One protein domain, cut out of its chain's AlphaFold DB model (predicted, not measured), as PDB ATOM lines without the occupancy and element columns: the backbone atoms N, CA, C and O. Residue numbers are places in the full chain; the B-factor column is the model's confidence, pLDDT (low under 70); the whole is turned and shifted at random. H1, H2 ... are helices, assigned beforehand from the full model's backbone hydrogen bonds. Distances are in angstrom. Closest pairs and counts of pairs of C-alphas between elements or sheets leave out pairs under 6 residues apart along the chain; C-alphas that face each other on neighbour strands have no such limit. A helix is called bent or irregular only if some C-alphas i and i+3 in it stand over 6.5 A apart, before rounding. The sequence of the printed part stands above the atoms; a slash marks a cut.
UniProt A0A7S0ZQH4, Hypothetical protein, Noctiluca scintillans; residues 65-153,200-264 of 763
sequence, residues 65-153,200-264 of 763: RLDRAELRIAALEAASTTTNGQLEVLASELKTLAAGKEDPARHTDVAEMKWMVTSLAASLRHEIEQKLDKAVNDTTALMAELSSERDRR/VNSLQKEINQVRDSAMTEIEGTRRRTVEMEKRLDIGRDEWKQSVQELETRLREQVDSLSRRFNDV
ATOM      1  N   ARG A  65     220.441 265.987 196.413       57.97
ATOM      2  CA  ARG A  65     219.758 266.983 195.573       57.97
ATOM      3  C   ARG A  65     218.596 267.660 196.298       57.97
ATOM      4  O   ARG A  65     218.392 268.851 196.086       57.97
ATOM      5  N   LEU A  66     217.890 266.929 197.161       56.38
ATOM      6  CA  LEU A  66     216.863 267.463 198.059       56.38
ATOM      7  C   LEU A  66     217.520 268.323 199.151       56.38
ATOM      8  O   LEU A  66     217.183 269.499 199.277       56.38
ATOM      9  N   ASP A  67     218.581 267.808 199.781       63.62
ATOM     10  CA  ASP A  67     219.439 268.543 200.725       63.62
ATOM     11  C   ASP A  67     219.967 269.856 200.097       63.62
ATOM     12  O   ASP A  67     220.010 270.916 200.723       63.62
ATOM     13  N   ARG A  68     220.340 269.812 198.806       58.16
ATOM     14  CA  ARG A  68     220.798 270.977 198.025       58.16
ATOM     15  C   ARG A  68     219.669 271.956 197.669       58.16
ATOM     16  O   ARG A  68     219.970 273.122 197.417       58.16
ATOM     17  N   ALA A  69     218.407 271.531 197.632       56.50
ATOM     18  CA  ALA A  69     217.260 272.425 197.458       56.50
ATOM     19  C   ALA A  69     216.926 273.155 198.770       56.50
ATOM     20  O   ALA A  69     216.778 274.376 198.763       56.50
ATOM     21  N   GLU A  70     216.930 272.450 199.903       66.94
ATOM     22  CA  GLU A  70     216.755 273.053 201.233       66.94
ATOM     23  C   GLU A  70     217.874 274.066 201.541       66.94
ATOM     24  O   GLU A  70     217.600 275.203 201.928       66.94
ATOM     25  N   LEU A  71     219.132 273.726 201.230       63.50
ATOM     26  CA  LEU A  71     220.271 274.657 201.302       63.50
ATOM     27  C   LEU A  71     220.127 275.897 200.398       63.50
ATOM     28  O   LEU A  71     220.738 276.925 200.688       63.50
ATOM     29  N   ARG A  72     219.348 275.833 199.308       62.94
ATOM     30  CA  ARG A  72     219.070 276.994 198.438       62.94
ATOM     31  C   ARG A  72     217.982 277.897 199.020       62.94
ATOM     32  O   ARG A  72     218.133 279.111 198.939       62.94
ATOM     33  N   ILE A  73     216.952 277.330 199.653       66.19
ATOM     34  CA  ILE A  73     215.936 278.102 200.392       66.19
ATOM     35  C   ILE A  73     216.610 278.847 201.553       66.19
ATOM     36  O   ILE A  73     216.536 280.072 201.617       66.19
ATOM     37  N   ALA A  74     217.401 278.142 202.368       65.19
ATOM     38  CA  ALA A  74     218.170 278.743 203.460       65.19
ATOM     39  C   ALA A  74     219.155 279.836 202.984       65.19
ATOM     40  O   ALA A  74     219.413 280.800 203.704       65.19
ATOM     41  N   ALA A  75     219.696 279.732 201.762       61.75
ATOM     42  CA  ALA A  75     220.550 280.770 201.179       61.75
ATOM     43  C   ALA A  75     219.772 282.028 200.739       61.75
ATOM     44  O   ALA A  75     220.298 283.136 200.856       61.75
ATOM     45  N   LEU A  76     218.527 281.887 200.270       58.31
ATOM     46  CA  LEU A  76     217.646 283.023 199.963       58.31
ATOM     47  C   LEU A  76     217.163 283.717 201.249       58.31
ATOM     48  O   LEU A  76     217.164 284.946 201.323       58.31
ATOM     49  N   GLU A  77     216.852 282.951 202.296       68.12
ATOM     50  CA  GLU A  77     216.574 283.478 203.641       68.12
ATOM     51  C   GLU A  77     217.797 284.203 204.237       68.12
ATOM     52  O   GLU A  77     217.663 285.282 204.821       68.12
ATOM     53  N   ALA A  78     219.010 283.675 204.034       65.06
ATOM     54  CA  ALA A  78     220.257 284.338 204.422       65.06
ATOM     55  C   ALA A  78     220.499 285.651 203.646       65.06
ATOM     56  O   ALA A  78     220.955 286.640 204.224       65.06
ATOM     57  N   ALA A  79     220.155 285.706 202.355       60.41
ATOM     58  CA  ALA A  79     220.226 286.939 201.568       60.41
ATOM     59  C   ALA A  79     219.207 287.987 202.056       60.41
ATOM     60  O   ALA A  79     219.567 289.148 202.249       60.41
ATOM     61  N   SER A  80     217.967 287.567 202.340       68.62
ATOM     62  CA  SER A  80     216.909 288.424 202.896       68.62
ATOM     63  C   SER A  80     217.269 288.971 204.283       68.62
ATOM     64  O   SER A  80     217.117 290.164 204.552       68.62
ATOM     65  N   THR A  81     217.817 288.140 205.173       68.69
ATOM     66  CA  THR A  81     218.289 288.599 206.491       68.69
ATOM     67  C   THR A  81     219.503 289.530 206.383       68.69
ATOM     68  O   THR A  81     219.613 290.470 207.169       68.69
ATOM     69  N   THR A  82     220.360 289.361 205.370       64.69
ATOM     70  CA  THR A  82     221.498 290.263 205.109       64.69
ATOM     71  C   THR A  82     221.050 291.652 204.636       64.69
ATOM     72  O   THR A  82     221.529 292.652 205.172       64.69
ATOM     73  N   THR A  83     220.106 291.753 203.691       62.97
ATOM     74  CA  THR A  83     219.571 293.058 203.246       62.97
ATOM     75  C   THR A  83     218.737 293.737 204.333       62.97
ATOM     76  O   THR A  83     218.835 294.951 204.513       62.97
ATOM     77  N   ASN A  84     217.999 292.969 205.145       64.38
ATOM     78  CA  ASN A  84     217.381 293.483 206.370       64.38
ATOM     79  C   ASN A  84     218.425 294.068 207.335       64.38
ATOM     80  O   ASN A  84     218.240 295.183 207.815       64.38
ATOM     81  N   GLY A  85     219.542 293.370 207.563       68.00
ATOM     82  CA  GLY A  85     220.644 293.866 208.389       68.00
ATOM     83  C   GLY A  85     221.274 295.156 207.851       68.00
ATOM     84  O   GLY A  85     221.571 296.058 208.628       68.00
ATOM     85  N   GLN A  86     221.420 295.302 206.530       60.88
ATOM     86  CA  GLN A  86     221.893 296.550 205.913       60.88
ATOM     87  C   GLN A  86     220.901 297.710 206.102       60.88
ATOM     88  O   GLN A  86     221.317 298.826 206.415       60.88
ATOM     89  N   LEU A  87     219.594 297.452 205.977       58.88
ATOM     90  CA  LEU A  87     218.554 298.444 206.269       58.88
ATOM     91  C   LEU A  87     218.522 298.826 207.759       58.88
ATOM     92  O   LEU A  87     218.338 300.001 208.076       58.88
ATOM     93  N   GLU A  88     218.751 297.882 208.677       67.94
ATOM     94  CA  GLU A  88     218.902 298.182 210.106       67.94
ATOM     95  C   GLU A  88     220.182 298.972 210.410       67.94
ATOM     96  O   GLU A  88     220.133 299.889 211.230       67.94
ATOM     97  N   VAL A  89     221.301 298.697 209.726       67.56
ATOM     98  CA  VAL A  89     222.530 299.500 209.837       67.56
ATOM     99  C   VAL A  89     222.267 300.937 209.391       67.56
ATOM    100  O   VAL A  89     222.485 301.843 210.193       67.56
ATOM    101  N   LEU A  90     221.698 301.165 208.203       57.44
ATOM    102  CA  LEU A  90     221.339 302.509 207.723       57.44
ATOM    103  C   LEU A  90     220.346 303.216 208.662       57.44
ATOM    104  O   LEU A  90     220.508 304.396 208.982       57.44
ATOM    105  N   ALA A  91     219.346 302.495 209.177       62.06
ATOM    106  CA  ALA A  91     218.431 303.028 210.182       62.06
ATOM    107  C   ALA A  91     219.145 303.360 211.507       62.06
ATOM    108  O   ALA A  91     218.756 304.313 212.182       62.06
ATOM    109  N   SER A  92     220.195 302.621 211.882       61.31
ATOM    110  CA  SER A  92     221.017 302.880 213.071       61.31
ATOM    111  C   SER A  92     221.988 304.054 212.889       61.31
ATOM    112  O   SER A  92     222.202 304.818 213.831       61.31
ATOM    113  N   GLU A  93     222.508 304.269 211.680       63.75
ATOM    114  CA  GLU A  93     223.329 305.430 211.322       63.75
ATOM    115  C   GLU A  93     222.479 306.707 211.341       63.75
ATOM    116  O   GLU A  93     222.818 307.670 212.026       63.75
ATOM    117  N   LEU A  94     221.286 306.678 210.739       56.59
ATOM    118  CA  LEU A  94     220.310 307.768 210.858       56.59
ATOM    119  C   LEU A  94     219.867 307.997 212.313       56.59
ATOM    120  O   LEU A  94     219.709 309.137 212.746       56.59
ATOM    121  N   LYS A  95     219.721 306.931 213.109       60.22
ATOM    122  CA  LYS A  95     219.383 307.018 214.540       60.22
ATOM    123  C   LYS A  95     220.541 307.523 215.408       60.22
ATOM    124  O   LYS A  95     220.271 308.074 216.469       60.22
ATOM    125  N   THR A  96     221.800 307.376 214.987       60.81
ATOM    126  CA  THR A  96     222.968 307.939 215.693       60.81
ATOM    127  C   THR A  96     223.256 309.378 215.273       60.81
ATOM    128  O   THR A  96     223.570 310.187 216.144       60.81
ATOM    129  N   LEU A  97     223.015 309.746 214.008       53.12
ATOM    130  CA  LEU A  97     222.902 311.146 213.575       53.12
ATOM    131  C   LEU A  97     221.810 311.881 214.377       53.12
ATOM    132  O   LEU A  97     222.059 312.957 214.913       53.12
ATOM    133  N   ALA A  98     220.648 311.250 214.566       51.50
ATOM    134  CA  ALA A  98     219.551 311.754 215.399       51.50
ATOM    135  C   ALA A  98     219.804 311.706 216.924       51.50
ATOM    136  O   ALA A  98     218.979 312.211 217.683       51.50
ATOM    137  N   ALA A  99     220.893 311.082 217.390       50.25
ATOM    138  CA  ALA A  99     221.235 310.959 218.815       50.25
ATOM    139  C   ALA A  99     222.427 311.838 219.240       50.25
ATOM    140  O   ALA A  99     222.892 311.753 220.382       50.25
ATOM    141  N   GLY A 100     222.926 312.698 218.345       52.34
ATOM    142  CA  GLY A 100     223.811 313.796 218.728       52.34
ATOM    143  C   GLY A 100     223.117 314.730 219.726       52.34
ATOM    144  O   GLY A 100     221.935 315.027 219.585       52.34
ATOM    145  N   LYS A 101     223.845 315.199 220.749       40.75
ATOM    146  CA  LYS A 101     223.333 316.180 221.724       40.75
ATOM    147  C   LYS A 101     223.208 317.571 221.093       40.75
ATOM    148  O   LYS A 101     224.070 318.418 221.316       40.75
ATOM    149  N   GLU A 102     222.146 317.799 220.336       47.34
ATOM    150  CA  GLU A 102     221.769 319.111 219.804       47.34
ATOM    151  C   GLU A 102     220.249 319.335 219.946       47.34
ATOM    152  O   GLU A 102     219.524 318.434 220.360       47.34
ATOM    153  N   ASP A 103     219.791 320.565 219.699       46.56
ATOM    154  CA  ASP A 103     218.525 321.117 220.203       46.56
ATOM    155  C   ASP A 103     217.242 320.274 220.055       46.56
ATOM    156  O   ASP A 103     216.977 319.748 218.967       46.56
ATOM    157  N   PRO A 104     216.331 320.295 221.061       48.41
ATOM    158  CA  PRO A 104     214.978 319.742 220.925       48.41
ATOM    159  C   PRO A 104     214.210 320.340 219.735       48.41
ATOM    160  O   PRO A 104     213.369 319.666 219.143       48.41
ATOM    161  N   ALA A 105     214.536 321.573 219.327       45.38
ATOM    162  CA  ALA A 105     213.958 322.217 218.153       45.38
ATOM    163  C   ALA A 105     214.197 321.449 216.838       45.38
ATOM    164  O   ALA A 105     213.364 321.569 215.942       45.38
ATOM    165  N   ARG A 106     215.273 320.647 216.734       52.25
ATOM    166  CA  ARG A 106     215.671 319.902 215.521       52.25
ATOM    167  C   ARG A 106     214.935 318.572 215.321       52.25
ATOM    168  O   ARG A 106     215.096 317.929 214.286       52.25
ATOM    169  N   HIS A 107     214.144 318.127 216.299       53.19
ATOM    170  CA  HIS A 107     213.498 316.811 216.240       53.19
ATOM    171  C   HIS A 107     212.397 316.694 215.174       53.19
ATOM    172  O   HIS A 107     212.107 315.573 214.763       53.19
ATOM    173  N   THR A 108     211.790 317.796 214.719       51.69
ATOM    174  CA  THR A 108     210.738 317.774 213.681       51.69
ATOM    175  C   THR A 108     211.282 317.316 212.333       51.69
ATOM    176  O   THR A 108     210.783 316.362 211.748       51.69
ATOM    177  N   ASP A 109     212.366 317.934 211.893       57.84
ATOM    178  CA  ASP A 109     212.937 317.780 210.558       57.84
ATOM    179  C   ASP A 109     213.615 316.403 210.439       57.84
ATOM    180  O   ASP A 109     213.491 315.693 209.440       57.84
ATOM    181  N   VAL A 110     214.242 315.963 211.537       63.78
ATOM    182  CA  VAL A 110     214.747 314.596 211.716       63.78
ATOM    183  C   VAL A 110     213.605 313.571 211.742       63.78
ATOM    184  O   VAL A 110     213.783 312.464 211.236       63.78
ATOM    185  N   ALA A 111     212.431 313.898 212.294       66.62
ATOM    186  CA  ALA A 111     211.272 313.005 212.275       66.62
ATOM    187  C   ALA A 111     210.643 312.889 210.876       66.62
ATOM    188  O   ALA A 111     210.291 311.780 210.481       66.62
ATOM    189  N   GLU A 112     210.565 313.978 210.109       68.88
ATOM    190  CA  GLU A 112     210.069 313.970 208.727       68.88
ATOM    191  C   GLU A 112     211.039 313.241 207.782       68.88
ATOM    192  O   GLU A 112     210.630 312.350 207.036       68.88
ATOM    193  N   MET A 113     212.348 313.503 207.887       65.25
ATOM    194  CA  MET A 113     213.372 312.752 207.151       65.25
ATOM    195  C   MET A 113     213.348 311.257 207.512       65.25
ATOM    196  O   MET A 113     213.404 310.398 206.630       65.25
ATOM    197  N   LYS A 114     213.190 310.921 208.798       74.38
ATOM    198  CA  LYS A 114     213.005 309.537 209.256       74.38
ATOM    199  C   LYS A 114     211.708 308.923 208.722       74.38
ATOM    200  O   LYS A 114     211.717 307.743 208.375       74.38
ATOM    201  N   TRP A 115     210.611 309.676 208.633       80.62
ATOM    202  CA  TRP A 115     209.365 309.200 208.027       80.62
ATOM    203  C   TRP A 115     209.557 308.893 206.538       80.62
ATOM    204  O   TRP A 115     209.237 307.787 206.111       80.62
ATOM    205  N   MET A 116     210.185 309.793 205.773       70.75
ATOM    206  CA  MET A 116     210.498 309.550 204.359       70.75
ATOM    207  C   MET A 116     211.370 308.301 204.164       70.75
ATOM    208  O   MET A 116     211.030 307.444 203.350       70.75
ATOM    209  N   VAL A 117     212.449 308.140 204.943       75.81
ATOM    210  CA  VAL A 117     213.325 306.959 204.831       75.81
ATOM    211  C   VAL A 117     212.620 305.674 205.271       75.81
ATOM    212  O   VAL A 117     212.766 304.648 204.611       75.81
ATOM    213  N   THR A 118     211.833 305.692 206.353       76.69
ATOM    214  CA  THR A 118     211.095 304.492 206.798       76.69
ATOM    215  C   THR A 118     209.959 304.112 205.848       76.69
ATOM    216  O   THR A 118     209.750 302.923 205.622       76.69
ATOM    217  N   SER A 119     209.288 305.087 205.229       78.56
ATOM    218  CA  SER A 119     208.296 304.870 204.169       78.56
ATOM    219  C   SER A 119     208.937 304.250 202.919       78.56
ATOM    220  O   SER A 119     208.464 303.231 202.410       78.56
ATOM    221  N   LEU A 120     210.090 304.778 202.487       77.38
ATOM    222  CA  LEU A 120     210.872 304.216 201.383       77.38
ATOM    223  C   LEU A 120     211.334 302.779 201.689       77.38
ATOM    224  O   LEU A 120     211.130 301.878 200.879       77.38
ATOM    225  N   ALA A 121     211.888 302.541 202.881       77.06
ATOM    226  CA  ALA A 121     212.336 301.222 203.324       77.06
ATOM    227  C   ALA A 121     211.185 300.207 203.458       77.06
ATOM    228  O   ALA A 121     211.387 299.025 203.183       77.06
ATOM    229  N   ALA A 122     209.981 300.644 203.842       78.94
ATOM    230  CA  ALA A 122     208.787 299.799 203.867       78.94
ATOM    231  C   ALA A 122     208.320 299.424 202.449       78.94
ATOM    232  O   ALA A 122     208.010 298.261 202.198       78.94
ATOM    233  N   SER A 123     208.337 300.378 201.512       80.31
ATOM    234  CA  SER A 123     208.011 300.133 200.099       80.31
ATOM    235  C   SER A 123     208.982 299.132 199.451       80.31
ATOM    236  O   SER A 123     208.561 298.141 198.856       80.31
ATOM    237  N   LEU A 124     210.291 299.323 199.660       75.19
ATOM    238  CA  LEU A 124     211.342 298.420 199.170       75.19
ATOM    239  C   LEU A 124     211.240 297.020 199.782       75.19
ATOM    240  O   LEU A 124     211.354 296.029 199.066       75.19
ATOM    241  N   ARG A 125     210.994 296.934 201.097       79.19
ATOM    242  CA  ARG A 125     210.739 295.669 201.795       79.19
ATOM    243  C   ARG A 125     209.578 294.918 201.145       79.19
ATOM    244  O   ARG A 125     209.728 293.738 200.858       79.19
ATOM    245  N   HIS A 126     208.478 295.607 200.842       82.75
ATOM    246  CA  HIS A 126     207.318 294.991 200.207       82.75
ATOM    247  C   HIS A 126     207.599 294.512 198.768       82.75
ATOM    248  O   HIS A 126     207.174 293.419 198.399       82.75
ATOM    249  N   GLU A 127     208.361 295.265 197.961       79.81
ATOM    250  CA  GLU A 127     208.779 294.810 196.620       79.81
ATOM    251  C   GLU A 127     209.718 293.586 196.694       79.81
ATOM    252  O   GLU A 127     209.616 292.672 195.872       79.81
ATOM    253  N   ILE A 128     210.603 293.530 197.696       78.62
ATOM    254  CA  ILE A 128     211.483 292.377 197.950       78.62
ATOM    255  C   ILE A 128     210.672 291.156 198.413       78.62
ATOM    256  O   ILE A 128     210.893 290.064 197.894       78.62
ATOM    257  N   GLU A 129     209.721 291.335 199.333       81.12
ATOM    258  CA  GLU A 129     208.814 290.281 199.812       81.12
ATOM    259  C   GLU A 129     207.993 289.693 198.653       81.12
ATOM    260  O   GLU A 129     208.040 288.484 198.440       81.12
ATOM    261  N   GLN A 130     207.360 290.522 197.810       84.25
ATOM    262  CA  GLN A 130     206.624 290.044 196.627       84.25
ATOM    263  C   GLN A 130     207.505 289.244 195.647       84.25
ATOM    264  O   GLN A 130     207.078 288.217 195.112       84.25
ATOM    265  N   LYS A 131     208.744 289.697 195.392       78.88
ATOM    266  CA  LYS A 131     209.684 288.986 194.504       78.88
ATOM    267  C   LYS A 131     210.179 287.675 195.121       78.88
ATOM    268  O   LYS A 131     210.362 286.702 194.388       78.88
ATOM    269  N   LEU A 132     210.374 287.633 196.441       80.44
ATOM    270  CA  LEU A 132     210.773 286.431 197.172       80.44
ATOM    271  C   LEU A 132     209.638 285.401 197.206       80.44
ATOM    272  O   LEU A 132     209.873 284.254 196.834       80.44
ATOM    273  N   ASP A 133     208.413 285.811 197.545       82.75
ATOM    274  CA  ASP A 133     207.226 284.950 197.528       82.75
ATOM    275  C   ASP A 133     207.022 284.324 196.146       82.75
ATOM    276  O   ASP A 133     206.782 283.118 196.037       82.75
ATOM    277  N   LYS A 134     207.173 285.103 195.065       83.25
ATOM    278  CA  LYS A 134     207.108 284.559 193.704       83.25
ATOM    279  C   LYS A 134     208.188 283.493 193.470       83.25
ATOM    280  O   LYS A 134     207.864 282.391 193.038       83.25
ATOM    281  N   ALA A 135     209.450 283.789 193.790       76.75
ATOM    282  CA  ALA A 135     210.563 282.857 193.591       76.75
ATOM    283  C   ALA A 135     210.430 281.569 194.429       76.75
ATOM    284  O   ALA A 135     210.788 280.485 193.958       76.75
ATOM    285  N   VAL A 136     209.882 281.663 195.645       81.81
ATOM    286  CA  VAL A 136     209.556 280.506 196.491       81.81
ATOM    287  C   VAL A 136     208.450 279.674 195.843       81.81
ATOM    288  O   VAL A 136     208.646 278.476 195.668       81.81
ATOM    289  N   ASN A 137     207.347 280.286 195.396       83.56
ATOM    290  CA  ASN A 137     206.259 279.572 194.714       83.56
ATOM    291  C   ASN A 137     206.727 278.877 193.420       83.56
ATOM    292  O   ASN A 137     206.448 277.692 193.228       83.56
ATOM    293  N   ASP A 138     207.499 279.571 192.574       80.75
ATOM    294  CA  ASP A 138     208.088 279.014 191.346       80.75
ATOM    295  C   ASP A 138     209.017 277.814 191.668       80.75
ATOM    296  O   ASP A 138     208.995 276.789 190.979       80.75
ATOM    297  N   THR A 139     209.785 277.890 192.763       80.25
ATOM    298  CA  THR A 139     210.655 276.794 193.236       80.25
ATOM    299  C   THR A 139     209.852 275.621 193.809       80.25
ATOM    300  O   THR A 139     210.159 274.462 193.522       80.25
ATOM    301  N   THR A 140     208.800 275.887 194.587       83.69
ATOM    302  CA  THR A 140     207.912 274.861 195.153       83.69
ATOM    303  C   THR A 140     207.173 274.098 194.053       83.69
ATOM    304  O   THR A 140     207.063 272.874 194.140       83.69
ATOM    305  N   ALA A 141     206.747 274.775 192.982       82.50
ATOM    306  CA  ALA A 141     206.150 274.132 191.813       82.50
ATOM    307  C   ALA A 141     207.124 273.155 191.123       82.50
ATOM    308  O   ALA A 141     206.749 272.016 190.834       82.50
ATOM    309  N   LEU A 142     208.392 273.545 190.936       79.25
ATOM    310  CA  LEU A 142     209.435 272.665 190.384       79.25
ATOM    311  C   LEU A 142     209.746 271.468 191.302       79.25
ATOM    312  O   LEU A 142     209.963 270.358 190.816       79.25
ATOM    313  N   MET A 143     209.733 271.658 192.625       77.75
ATOM    314  CA  MET A 143     209.909 270.565 193.592       77.75
ATOM    315  C   MET A 143     208.719 269.590 193.589       77.75
ATOM    316  O   MET A 143     208.921 268.380 193.692       77.75
ATOM    317  N   ALA A 144     207.490 270.082 193.404       83.50
ATOM    318  CA  ALA A 144     206.304 269.242 193.239       83.50
ATOM    319  C   ALA A 144     206.327 268.453 191.914       83.50
ATOM    320  O   ALA A 144     205.998 267.266 191.902       83.50
ATOM    321  N   GLU A 145     206.778 269.071 190.813       83.62
ATOM    322  CA  GLU A 145     206.996 268.389 189.528       83.62
ATOM    323  C   GLU A 145     208.047 267.269 189.660       83.62
ATOM    324  O   GLU A 145     207.814 266.145 189.207       83.62
ATOM    325  N   LEU A 146     209.161 267.540 190.355       78.81
ATOM    326  CA  LEU A 146     210.193 266.546 190.673       78.81
ATOM    327  C   LEU A 146     209.672 265.391 191.535       78.81
ATOM    328  O   LEU A 146     210.009 264.240 191.252       78.81
ATOM    329  N   SER A 147     208.860 265.670 192.561       82.44
ATOM    330  CA  SER A 147     208.253 264.614 193.382       82.44
ATOM    331  C   SER A 147     207.321 263.749 192.539       82.44
ATOM    332  O   SER A 147     207.493 262.538 192.503       82.44
ATOM    333  N   SER A 148     206.426 264.357 191.755       83.81
ATOM    334  CA  SER A 148     205.503 263.612 190.890       83.81
ATOM    335  C   SER A 148     206.235 262.738 189.858       83.81
ATOM    336  O   SER A 148     205.820 261.613 189.584       83.81
ATOM    337  N   GLU A 149     207.358 263.209 189.307       79.81
ATOM    338  CA  GLU A 149     208.193 262.423 188.391       79.81
ATOM    339  C   GLU A 149     209.020 261.332 189.099       79.81
ATOM    340  O   GLU A 149     209.400 260.347 188.462       79.81
ATOM    341  N   ARG A 150     209.275 261.461 190.408       81.50
ATOM    342  CA  ARG A 150     209.791 260.368 191.242       81.50
ATOM    343  C   ARG A 150     208.708 259.331 191.516       81.50
ATOM    344  O   ARG A 150     208.948 258.148 191.295       81.50
ATOM    345  N   ASP A 151     207.515 259.763 191.910       84.88
ATOM    346  CA  ASP A 151     206.391 258.876 192.213       84.88
ATOM    347  C   ASP A 151     206.015 258.017 190.988       84.88
ATOM    348  O   ASP A 151     205.723 256.834 191.126       84.88
ATOM    349  N   ARG A 152     206.142 258.555 189.763       80.62
ATOM    350  CA  ARG A 152     205.999 257.797 188.497       80.62
ATOM    351  C   ARG A 152     207.081 256.739 188.236       80.62
ATOM    352  O   ARG A 152     206.858 255.861 187.405       80.62
ATOM    353  N   ARG A 153     208.252 256.834 188.874       76.88
ATOM    354  CA  ARG A 153     209.354 255.852 188.769       76.88
ATOM    355  C   ARG A 153     209.245 254.775 189.836       76.88
ATOM    356  O   ARG A 153     209.456 253.605 189.537       76.88
ATOM    357  N   VAL A 200     221.556 229.928 176.045       88.25
ATOM    358  CA  VAL A 200     222.535 230.884 176.591       88.25
ATOM    359  C   VAL A 200     222.632 232.129 175.704       88.25
ATOM    360  O   VAL A 200     222.586 233.249 176.207       88.25
ATOM    361  N   ASN A 201     222.688 231.955 174.381       90.12
ATOM    362  CA  ASN A 201     222.710 233.059 173.421       90.12
ATOM    363  C   ASN A 201     221.408 233.890 173.432       90.12
ATOM    364  O   ASN A 201     221.479 235.115 173.321       90.12
ATOM    365  N   SER A 202     220.232 233.267 173.603       90.62
ATOM    366  CA  SER A 202     218.952 233.988 173.721       90.62
ATOM    367  C   SER A 202     218.906 234.823 175.000       90.62
ATOM    368  O   SER A 202     218.661 236.027 174.934       90.62
ATOM    369  N   LEU A 203     219.255 234.230 176.148       90.25
ATOM    370  CA  LEU A 203     219.335 234.956 177.420       90.25
ATOM    371  C   LEU A 203     220.351 236.102 177.347       90.25
ATOM    372  O   LEU A 203     220.071 237.208 177.797       90.25
ATOM    373  N   GLN A 204     221.508 235.886 176.717       92.25
ATOM    374  CA  GLN A 204     222.506 236.939 176.538       92.25
ATOM    375  C   GLN A 204     222.002 238.079 175.633       92.25
ATOM    376  O   GLN A 204     222.353 239.242 175.864       92.25
ATOM    377  N   LYS A 205     221.163 237.779 174.633       95.12
ATOM    378  CA  LYS A 205     220.494 238.780 173.792       95.12
ATOM    379  C   LYS A 205     219.455 239.581 174.584       95.12
ATOM    380  O   LYS A 205     219.460 240.806 174.485       95.12
ATOM    381  N   GLU A 206     218.632 238.926 175.399       94.31
ATOM    382  CA  GLU A 206     217.655 239.587 176.280       94.31
ATOM    383  C   GLU A 206     218.346 240.471 177.330       94.31
ATOM    384  O   GLU A 206     217.984 241.635 177.483       94.31
ATOM    385  N   ILE A 207     219.411 239.980 177.975       93.44
ATOM    386  CA  ILE A 207     220.238 240.751 178.919       93.44
ATOM    387  C   ILE A 207     220.823 242.002 178.248       93.44
ATOM    388  O   ILE A 207     220.785 243.086 178.833       93.44
ATOM    389  N   ASN A 208     221.333 241.884 177.017       93.50
ATOM    390  CA  ASN A 208     221.823 243.038 176.259       93.50
ATOM    391  C   ASN A 208     220.683 244.019 175.928       93.50
ATOM    392  O   ASN A 208     220.842 245.213 176.151       93.50
ATOM    393  N   GLN A 209     219.520 243.535 175.482       95.44
ATOM    394  CA  GLN A 209     218.359 244.380 175.171       95.44
ATOM    395  C   GLN A 209     217.837 245.139 176.405       95.44
ATOM    396  O   GLN A 209     217.558 246.335 176.314       95.44
ATOM    397  N   VAL A 210     217.751 244.478 177.565       92.19
ATOM    398  CA  VAL A 210     217.357 245.105 178.839       92.19
ATOM    399  C   VAL A 210     218.403 246.124 179.293       92.19
ATOM    400  O   VAL A 210     218.038 247.241 179.657       92.19
ATOM    401  N   ARG A 211     219.702 245.791 179.221       94.19
ATOM    402  CA  ARG A 211     220.796 246.723 179.546       94.19
ATOM    403  C   ARG A 211     220.752 247.967 178.663       94.19
ATOM    404  O   ARG A 211     220.848 249.079 179.174       94.19
ATOM    405  N   ASP A 212     220.617 247.789 177.354       93.44
ATOM    406  CA  ASP A 212     220.692 248.889 176.396       93.44
ATOM    407  C   ASP A 212     219.441 249.782 176.502       93.44
ATOM    408  O   ASP A 212     219.558 251.008 176.490       93.44
ATOM    409  N   SER A 213     218.264 249.194 176.757       93.25
ATOM    410  CA  SER A 213     217.049 249.937 177.113       93.25
ATOM    411  C   SER A 213     217.226 250.743 178.410       93.25
ATOM    412  O   SER A 213     217.018 251.959 178.401       93.25
ATOM    413  N   ALA A 214     217.716 250.124 179.490       90.62
ATOM    414  CA  ALA A 214     217.984 250.810 180.755       90.62
ATOM    415  C   ALA A 214     219.005 251.953 180.597       90.62
ATOM    416  O   ALA A 214     218.816 253.035 181.153       90.62
ATOM    417  N   MET A 215     220.047 251.771 179.779       90.44
ATOM    418  CA  MET A 215     221.005 252.833 179.454       90.44
ATOM    419  C   MET A 215     220.345 254.020 178.737       90.44
ATOM    420  O   MET A 215     220.688 255.166 179.036       90.44
ATOM    421  N   THR A 216     219.365 253.792 177.852       92.44
ATOM    422  CA  THR A 216     218.600 254.899 177.241       92.44
ATOM    423  C   THR A 216     217.689 255.626 178.240       92.44
ATOM    424  O   THR A 216     217.591 256.851 178.175       92.44
ATOM    425  N   GLU A 217     217.089 254.928 179.212       92.56
ATOM    426  CA  GLU A 217     216.262 255.542 180.270       92.56
ATOM    427  C   GLU A 217     217.113 256.340 181.285       92.56
ATOM    428  O   GLU A 217     216.721 257.428 181.731       92.56
ATOM    429  N   ILE A 218     218.327 255.860 181.585       88.19
ATOM    430  CA  ILE A 218     219.331 256.555 182.408       88.19
ATOM    431  C   ILE A 218     219.833 257.824 181.704       88.19
ATOM    432  O   ILE A 218     219.814 258.901 182.300       88.19
ATOM    433  N   GLU A 219     220.230 257.746 180.433       92.56
ATOM    434  CA  GLU A 219     220.709 258.911 179.673       92.56
ATOM    435  C   GLU A 219     219.571 259.918 179.396       92.56
ATOM    436  O   GLU A 219     219.761 261.130 179.526       92.56
ATOM    437  N   GLY A 220     218.347 259.443 179.137       93.69
ATOM    438  CA  GLY A 220     217.145 260.280 179.058       93.69
ATOM    439  C   GLY A 220     216.770 260.948 180.389       93.69
ATOM    440  O   GLY A 220     216.249 262.064 180.403       93.69
ATOM    441  N   THR A 221     217.075 260.316 181.527       87.81
ATOM    442  CA  THR A 221     216.992 260.950 182.854       87.81
ATOM    443  C   THR A 221     218.081 262.010 183.020       87.81
ATOM    444  O   THR A 221     217.779 263.140 183.403       87.81
ATOM    445  N   ARG A 222     219.332 261.684 182.676       91.06
ATOM    446  CA  ARG A 222     220.485 262.586 182.801       91.06
ATOM    447  C   ARG A 222     220.265 263.895 182.045       91.06
ATOM    448  O   ARG A 222     220.418 264.963 182.634       91.06
ATOM    449  N   ARG A 223     219.821 263.821 180.786       92.56
ATOM    450  CA  ARG A 223     219.492 264.997 179.960       92.56
ATOM    451  C   ARG A 223     218.421 265.880 180.598       92.56
ATOM    452  O   ARG A 223     218.609 267.090 180.666       92.56
ATOM    453  N   ARG A 224     217.348 265.285 181.135       90.25
ATOM    454  CA  ARG A 224     216.298 266.029 181.854       90.25
ATOM    455  C   ARG A 224     216.838 266.727 183.107       90.25
ATOM    456  O   ARG A 224     216.495 267.881 183.337       90.25
ATOM    457  N   THR A 225     217.735 266.089 183.867       87.06
ATOM    458  CA  THR A 225     218.360 266.746 185.032       87.06
ATOM    459  C   THR A 225     219.302 267.893 184.654       87.06
ATOM    460  O   THR A 225     219.296 268.911 185.337       87.06
ATOM    461  N   VAL A 226     220.051 267.781 183.548       92.38
ATOM    462  CA  VAL A 226     220.938 268.856 183.061       92.38
ATOM    463  C   VAL A 226     220.137 270.055 182.546       92.38
ATOM    464  O   VAL A 226     220.475 271.192 182.864       92.38
ATOM    465  N   GLU A 227     219.049 269.832 181.805       92.75
ATOM    466  CA  GLU A 227     218.202 270.935 181.328       92.75
ATOM    467  C   GLU A 227     217.455 271.627 182.484       92.75
ATOM    468  O   GLU A 227     217.285 272.844 182.463       92.75
ATOM    469  N   MET A 228     217.076 270.894 183.540       85.25
ATOM    470  CA  MET A 228     216.531 271.503 184.758       85.25
ATOM    471  C   MET A 228     217.578 272.327 185.522       85.25
ATOM    472  O   MET A 228     217.269 273.437 185.950       85.25
ATOM    473  N   GLU A 229     218.815 271.839 185.671       90.56
ATOM    474  CA  GLU A 229     219.893 272.604 186.318       90.56
ATOM    475  C   GLU A 229     220.202 273.896 185.539       90.56
ATOM    476  O   GLU A 229     220.269 274.972 186.130       90.56
ATOM    477  N   LYS A 230     220.216 273.824 184.203       95.25
ATOM    478  CA  LYS A 230     220.316 274.982 183.301       95.25
ATOM    479  C   LYS A 230     219.152 275.974 183.447       95.25
ATOM    480  O   LYS A 230     219.396 277.178 183.476       95.25
ATOM    481  N   ARG A 231     217.899 275.513 183.581       89.19
ATOM    482  CA  ARG A 231     216.742 276.393 183.865       89.19
ATOM    483  C   ARG A 231     216.870 277.099 185.221       89.19
ATOM    484  O   ARG A 231     216.515 278.270 185.321       89.19
ATOM    485  N   LEU A 232     217.394 276.413 186.239       87.19
ATOM    486  CA  LEU A 232     217.635 277.000 187.560       87.19
ATOM    487  C   LEU A 232     218.764 278.041 187.538       87.19
ATOM    488  O   LEU A 232     218.661 279.045 188.235       87.19
ATOM    489  N   ASP A 233     219.809 277.844 186.732       90.50
ATOM    490  CA  ASP A 233     220.880 278.835 186.580       90.50
ATOM    491  C   ASP A 233     220.438 280.077 185.795       90.50
ATOM    492  O   ASP A 233     220.792 281.185 186.190       90.50
ATOM    493  N   ILE A 234     219.578 279.927 184.779       93.06
ATOM    494  CA  ILE A 234     218.932 281.068 184.105       93.06
ATOM    495  C   ILE A 234     218.118 281.896 185.114       93.06
ATOM    496  O   ILE A 234     218.379 283.086 185.274       93.06
ATOM    497  N   GLY A 235     217.211 281.267 185.871       89.94
ATOM    498  CA  GLY A 235     216.404 281.971 186.879       89.94
ATOM    499  C   GLY A 235     217.237 282.599 188.009       89.94
ATOM    500  O   GLY A 235     216.874 283.640 188.555       89.94
ATOM    501  N   ARG A 236     218.395 282.009 188.338       87.69
ATOM    502  CA  ARG A 236     219.359 282.572 189.297       87.69
ATOM    503  C   ARG A 236     219.980 283.871 188.780       87.69
ATOM    504  O   ARG A 236     220.165 284.801 189.563       87.69
ATOM    505  N   ASP A 237     220.313 283.939 187.494       91.31
ATOM    506  CA  ASP A 237     220.931 285.121 186.888       91.31
ATOM    507  C   ASP A 237     219.897 286.222 186.590       91.31
ATOM    508  O   ASP A 237     220.169 287.392 186.861       91.31
ATOM    509  N   GLU A 238     218.671 285.857 186.198       91.12
ATOM    510  CA  GLU A 238     217.512 286.768 186.154       91.12
ATOM    511  C   GLU A 238     217.227 287.398 187.532       91.12
ATOM    512  O   GLU A 238     216.976 288.604 187.637       91.12
ATOM    513  N   TRP A 239     217.316 286.614 188.616       88.69
ATOM    514  CA  TRP A 239     217.159 287.124 189.982       88.69
ATOM    515  C   TRP A 239     218.292 288.079 190.384       88.69
ATOM    516  O   TRP A 239     218.008 289.164 190.891       88.69
ATOM    517  N   LYS A 240     219.564 287.747 190.098       90.12
ATOM    518  CA  LYS A 240     220.698 288.672 190.323       90.12
ATOM    519  C   LYS A 240     220.490 289.999 189.593       90.12
ATOM    520  O   LYS A 240     220.673 291.052 190.196       90.12
ATOM    521  N   GLN A 241     220.088 289.950 188.322       93.75
ATOM    522  CA  GLN A 241     219.821 291.143 187.520       93.75
ATOM    523  C   GLN A 241     218.674 291.972 188.121       93.75
ATOM    524  O   GLN A 241     218.793 293.190 188.234       93.75
ATOM    525  N   SER A 242     217.609 291.314 188.590       87.25
ATOM    526  CA  SER A 242     216.466 291.957 189.256       87.25
ATOM    527  C   SER A 242     216.830 292.625 190.591       87.25
ATOM    528  O   SER A 242     216.242 293.648 190.947       87.25
ATOM    529  N   VAL A 243     217.784 292.058 191.340       88.25
ATOM    530  CA  VAL A 243     218.334 292.662 192.568       88.25
ATOM    531  C   VAL A 243     219.230 293.850 192.220       88.25
ATOM    532  O   VAL A 243     219.065 294.923 192.795       88.25
ATOM    533  N   GLN A 244     220.121 293.700 191.236       93.00
ATOM    534  CA  GLN A 244     221.027 294.764 190.797       93.00
ATOM    535  C   GLN A 244     220.270 295.984 190.242       93.00
ATOM    536  O   GLN A 244     220.646 297.114 190.547       93.00
ATOM    537  N   GLU A 245     219.180 295.780 189.492       94.06
ATOM    538  CA  GLU A 245     218.301 296.868 189.030       94.06
ATOM    539  C   GLU A 245     217.676 297.633 190.212       94.06
ATOM    540  O   GLU A 245     217.651 298.869 190.225       94.06
ATOM    541  N   LEU A 246     217.202 296.906 191.231       88.25
ATOM    542  CA  LEU A 246     216.591 297.490 192.426       88.25
ATOM    543  C   LEU A 246     217.624 298.263 193.264       88.25
ATOM    544  O   LEU A 246     217.322 299.364 193.726       88.25
ATOM    545  N   GLU A 247     218.859 297.763 193.385       89.25
ATOM    546  CA  GLU A 247     219.974 298.508 193.987       89.25
ATOM    547  C   GLU A 247     220.307 299.795 193.215       89.25
ATOM    548  O   GLU A 247     220.534 300.836 193.838       89.25
ATOM    549  N   THR A 248     220.329 299.762 191.874       93.44
ATOM    550  CA  THR A 248     220.592 300.972 191.077       93.44
ATOM    551  C   THR A 248     219.473 301.997 191.215       93.44
ATOM    552  O   THR A 248     219.758 303.162 191.485       93.44
ATOM    553  N   ARG A 249     218.205 301.568 191.151       91.56
ATOM    554  CA  ARG A 249     217.037 302.450 191.322       91.56
ATOM    555  C   ARG A 249     216.982 303.065 192.724       91.56
ATOM    556  O   ARG A 249     216.660 304.242 192.862       91.56
ATOM    557  N   LEU A 250     217.354 302.306 193.760       87.31
ATOM    558  CA  LEU A 250     217.485 302.829 195.121       87.31
ATOM    559  C   LEU A 250     218.596 303.882 195.223       87.31
ATOM    560  O   LEU A 250     218.386 304.943 195.810       87.31
ATOM    561  N   ARG A 251     219.765 303.627 194.623       90.31
ATOM    562  CA  ARG A 251     220.877 304.589 194.606       90.31
ATOM    563  C   ARG A 251     220.494 305.884 193.892       90.31
ATOM    564  O   ARG A 251     220.733 306.955 194.432       90.31
ATOM    565  N   GLU A 252     219.827 305.794 192.744       93.56
ATOM    566  CA  GLU A 252     219.315 306.957 192.008       93.56
ATOM    567  C   GLU A 252     218.291 307.766 192.820       93.56
ATOM    568  O   GLU A 252     218.329 308.998 192.801       93.56
ATOM    569  N   GLN A 253     217.410 307.105 193.580       91.50
ATOM    570  CA  GLN A 253     216.474 307.785 194.482       91.50
ATOM    571  C   GLN A 253     217.191 308.489 195.642       91.50
ATOM    572  O   GLN A 253     216.869 309.641 195.939       91.50
ATOM    573  N   VAL A 254     218.187 307.850 196.263       89.31
ATOM    574  CA  VAL A 254     219.004 308.464 197.326       89.31
ATOM    575  C   VAL A 254     219.819 309.645 196.785       89.31
ATOM    576  O   VAL A 254     219.805 310.713 197.391       89.31
ATOM    577  N   ASP A 255     220.444 309.512 195.614       88.38
ATOM    578  CA  ASP A 255     221.183 310.594 194.951       88.38
ATOM    579  C   ASP A 255     220.266 311.748 194.515       88.38
ATOM    580  O   ASP A 255     220.684 312.908 194.522       88.38
ATOM    581  N   SER A 256     219.019 311.455 194.134       91.06
ATOM    582  CA  SER A 256     218.005 312.461 193.799       91.06
ATOM    583  C   SER A 256     217.557 313.238 195.040       91.06
ATOM    584  O   SER A 256     217.537 314.469 195.020       91.06
ATOM    585  N   LEU A 257     217.270 312.544 196.147       86.88
ATOM    586  CA  LEU A 257     216.941 313.172 197.431       86.88
ATOM    587  C   LEU A 257     218.121 313.990 197.977       86.88
ATOM    588  O   LEU A 257     217.920 315.116 198.423       86.88
ATOM    589  N   SER A 258     219.346 313.467 197.870       86.88
ATOM    590  CA  SER A 258     220.586 314.151 198.257       86.88
ATOM    591  C   SER A 258     220.809 315.436 197.450       86.88
ATOM    592  O   SER A 258     221.058 316.490 198.031       86.88
ATOM    593  N   ARG A 259     220.616 315.402 196.122       86.06
ATOM    594  CA  ARG A 259     220.666 316.613 195.280       86.06
ATOM    595  C   ARG A 259     219.615 317.640 195.687       86.06
ATOM    596  O   ARG A 259     219.983 318.769 195.969       86.06
ATOM    597  N   ARG A 260     218.347 317.240 195.838       83.56
ATOM    598  CA  ARG A 260     217.267 318.156 196.261       83.56
ATOM    599  C   ARG A 260     217.512 318.752 197.652       83.56
ATOM    600  O   ARG A 260     217.156 319.901 197.894       83.56
ATOM    601  N   PHE A 261     218.140 317.996 198.553       79.38
ATOM    602  CA  PHE A 261     218.579 318.494 199.856       79.38
ATOM    603  C   PHE A 261     219.716 319.519 199.726       79.38
ATOM    604  O   PHE A 261     219.673 320.551 200.391       79.38
ATOM    605  N   ASN A 262     220.685 319.292 198.834       77.88
ATOM    606  CA  ASN A 262     221.776 320.233 198.557       77.88
ATOM    607  C   ASN A 262     221.306 321.491 197.804       77.88
ATOM    608  O   ASN A 262     221.781 322.575 198.121       77.88
ATOM    609  N   ASP A 263     220.320 321.399 196.906       76.31
ATOM    610  CA  ASP A 263     219.720 322.563 196.231       76.31
ATOM    611  C   ASP A 263     219.110 323.536 197.265       76.31
ATOM    612  O   ASP A 263     219.366 324.743 197.249       76.31
ATOM    613  N   VAL A 264     218.364 323.000 198.243       72.94
ATOM    614  CA  VAL A 264     217.896 323.749 199.428       72.94
ATOM    615  C   VAL A 264     219.083 324.180 200.308       72.94
ATOM    616  O   VAL A 264     219.109 325.293 200.838       72.94
TER     617      VAL A 264
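AT A GLANCE: This is residues 65 to 153 and 200 to 264 of the 763 residues of the protein "Hypothetical protein" of Noctiluca scintillans (UniProt A0A7S0ZQH4). A long, loose rod: H1 and H2 fold into a helical hairpin, and the longer H3 runs lengthwise beside it, its residues 200 to 224 sticking out at one end. The 154 printed residues hold three named helices, in the order H1, H2, H3, and no named strand; the class is all helix. The whole is extended, with a radius of gyration of the C-alphas of 26.7 A, spanning 100 by 26 by 19 A.

HOW THE PARTS SIT: From Arg 65, read H1, residues 65 to 97; a short link leads to H2, residues 104 to 153. They only just touch, with 3 pairs of C-alphas within 8 A, the closest Leu 87 and Ala 121 at 7.4 A; residues 114 to 136 alone of H2 take part. This hairpin has a shallow tilt of 2 degrees, opposite ways. H3, residues 200 to 264, is near H2, with 22 pairs of C-alphas within 10 A, and apart from H1. In H1 and H3 every O i to N i+4 pair is within hydrogen-bond range; in H2, 43 of 46.

IN THESE COORDINATES: Find C-alpha 65 at (219.758, 266.983, 195.573); H1 runs 47.8 A. H2 runs 71.7 A, has a kink of 27 degrees near residue 111, and is irregular: C-alphas 105 and 108 are 7.1 A apart. H3 runs 95.7 A to C-alpha 264 at (217.896, 323.749, 199.428).

THE WHOLE: Residues 154 to 199 are not printed; C-alphas 153 and 200 are 30.7 A apart across this cut. Look for pLDDT under 70 at residues 65 to 113.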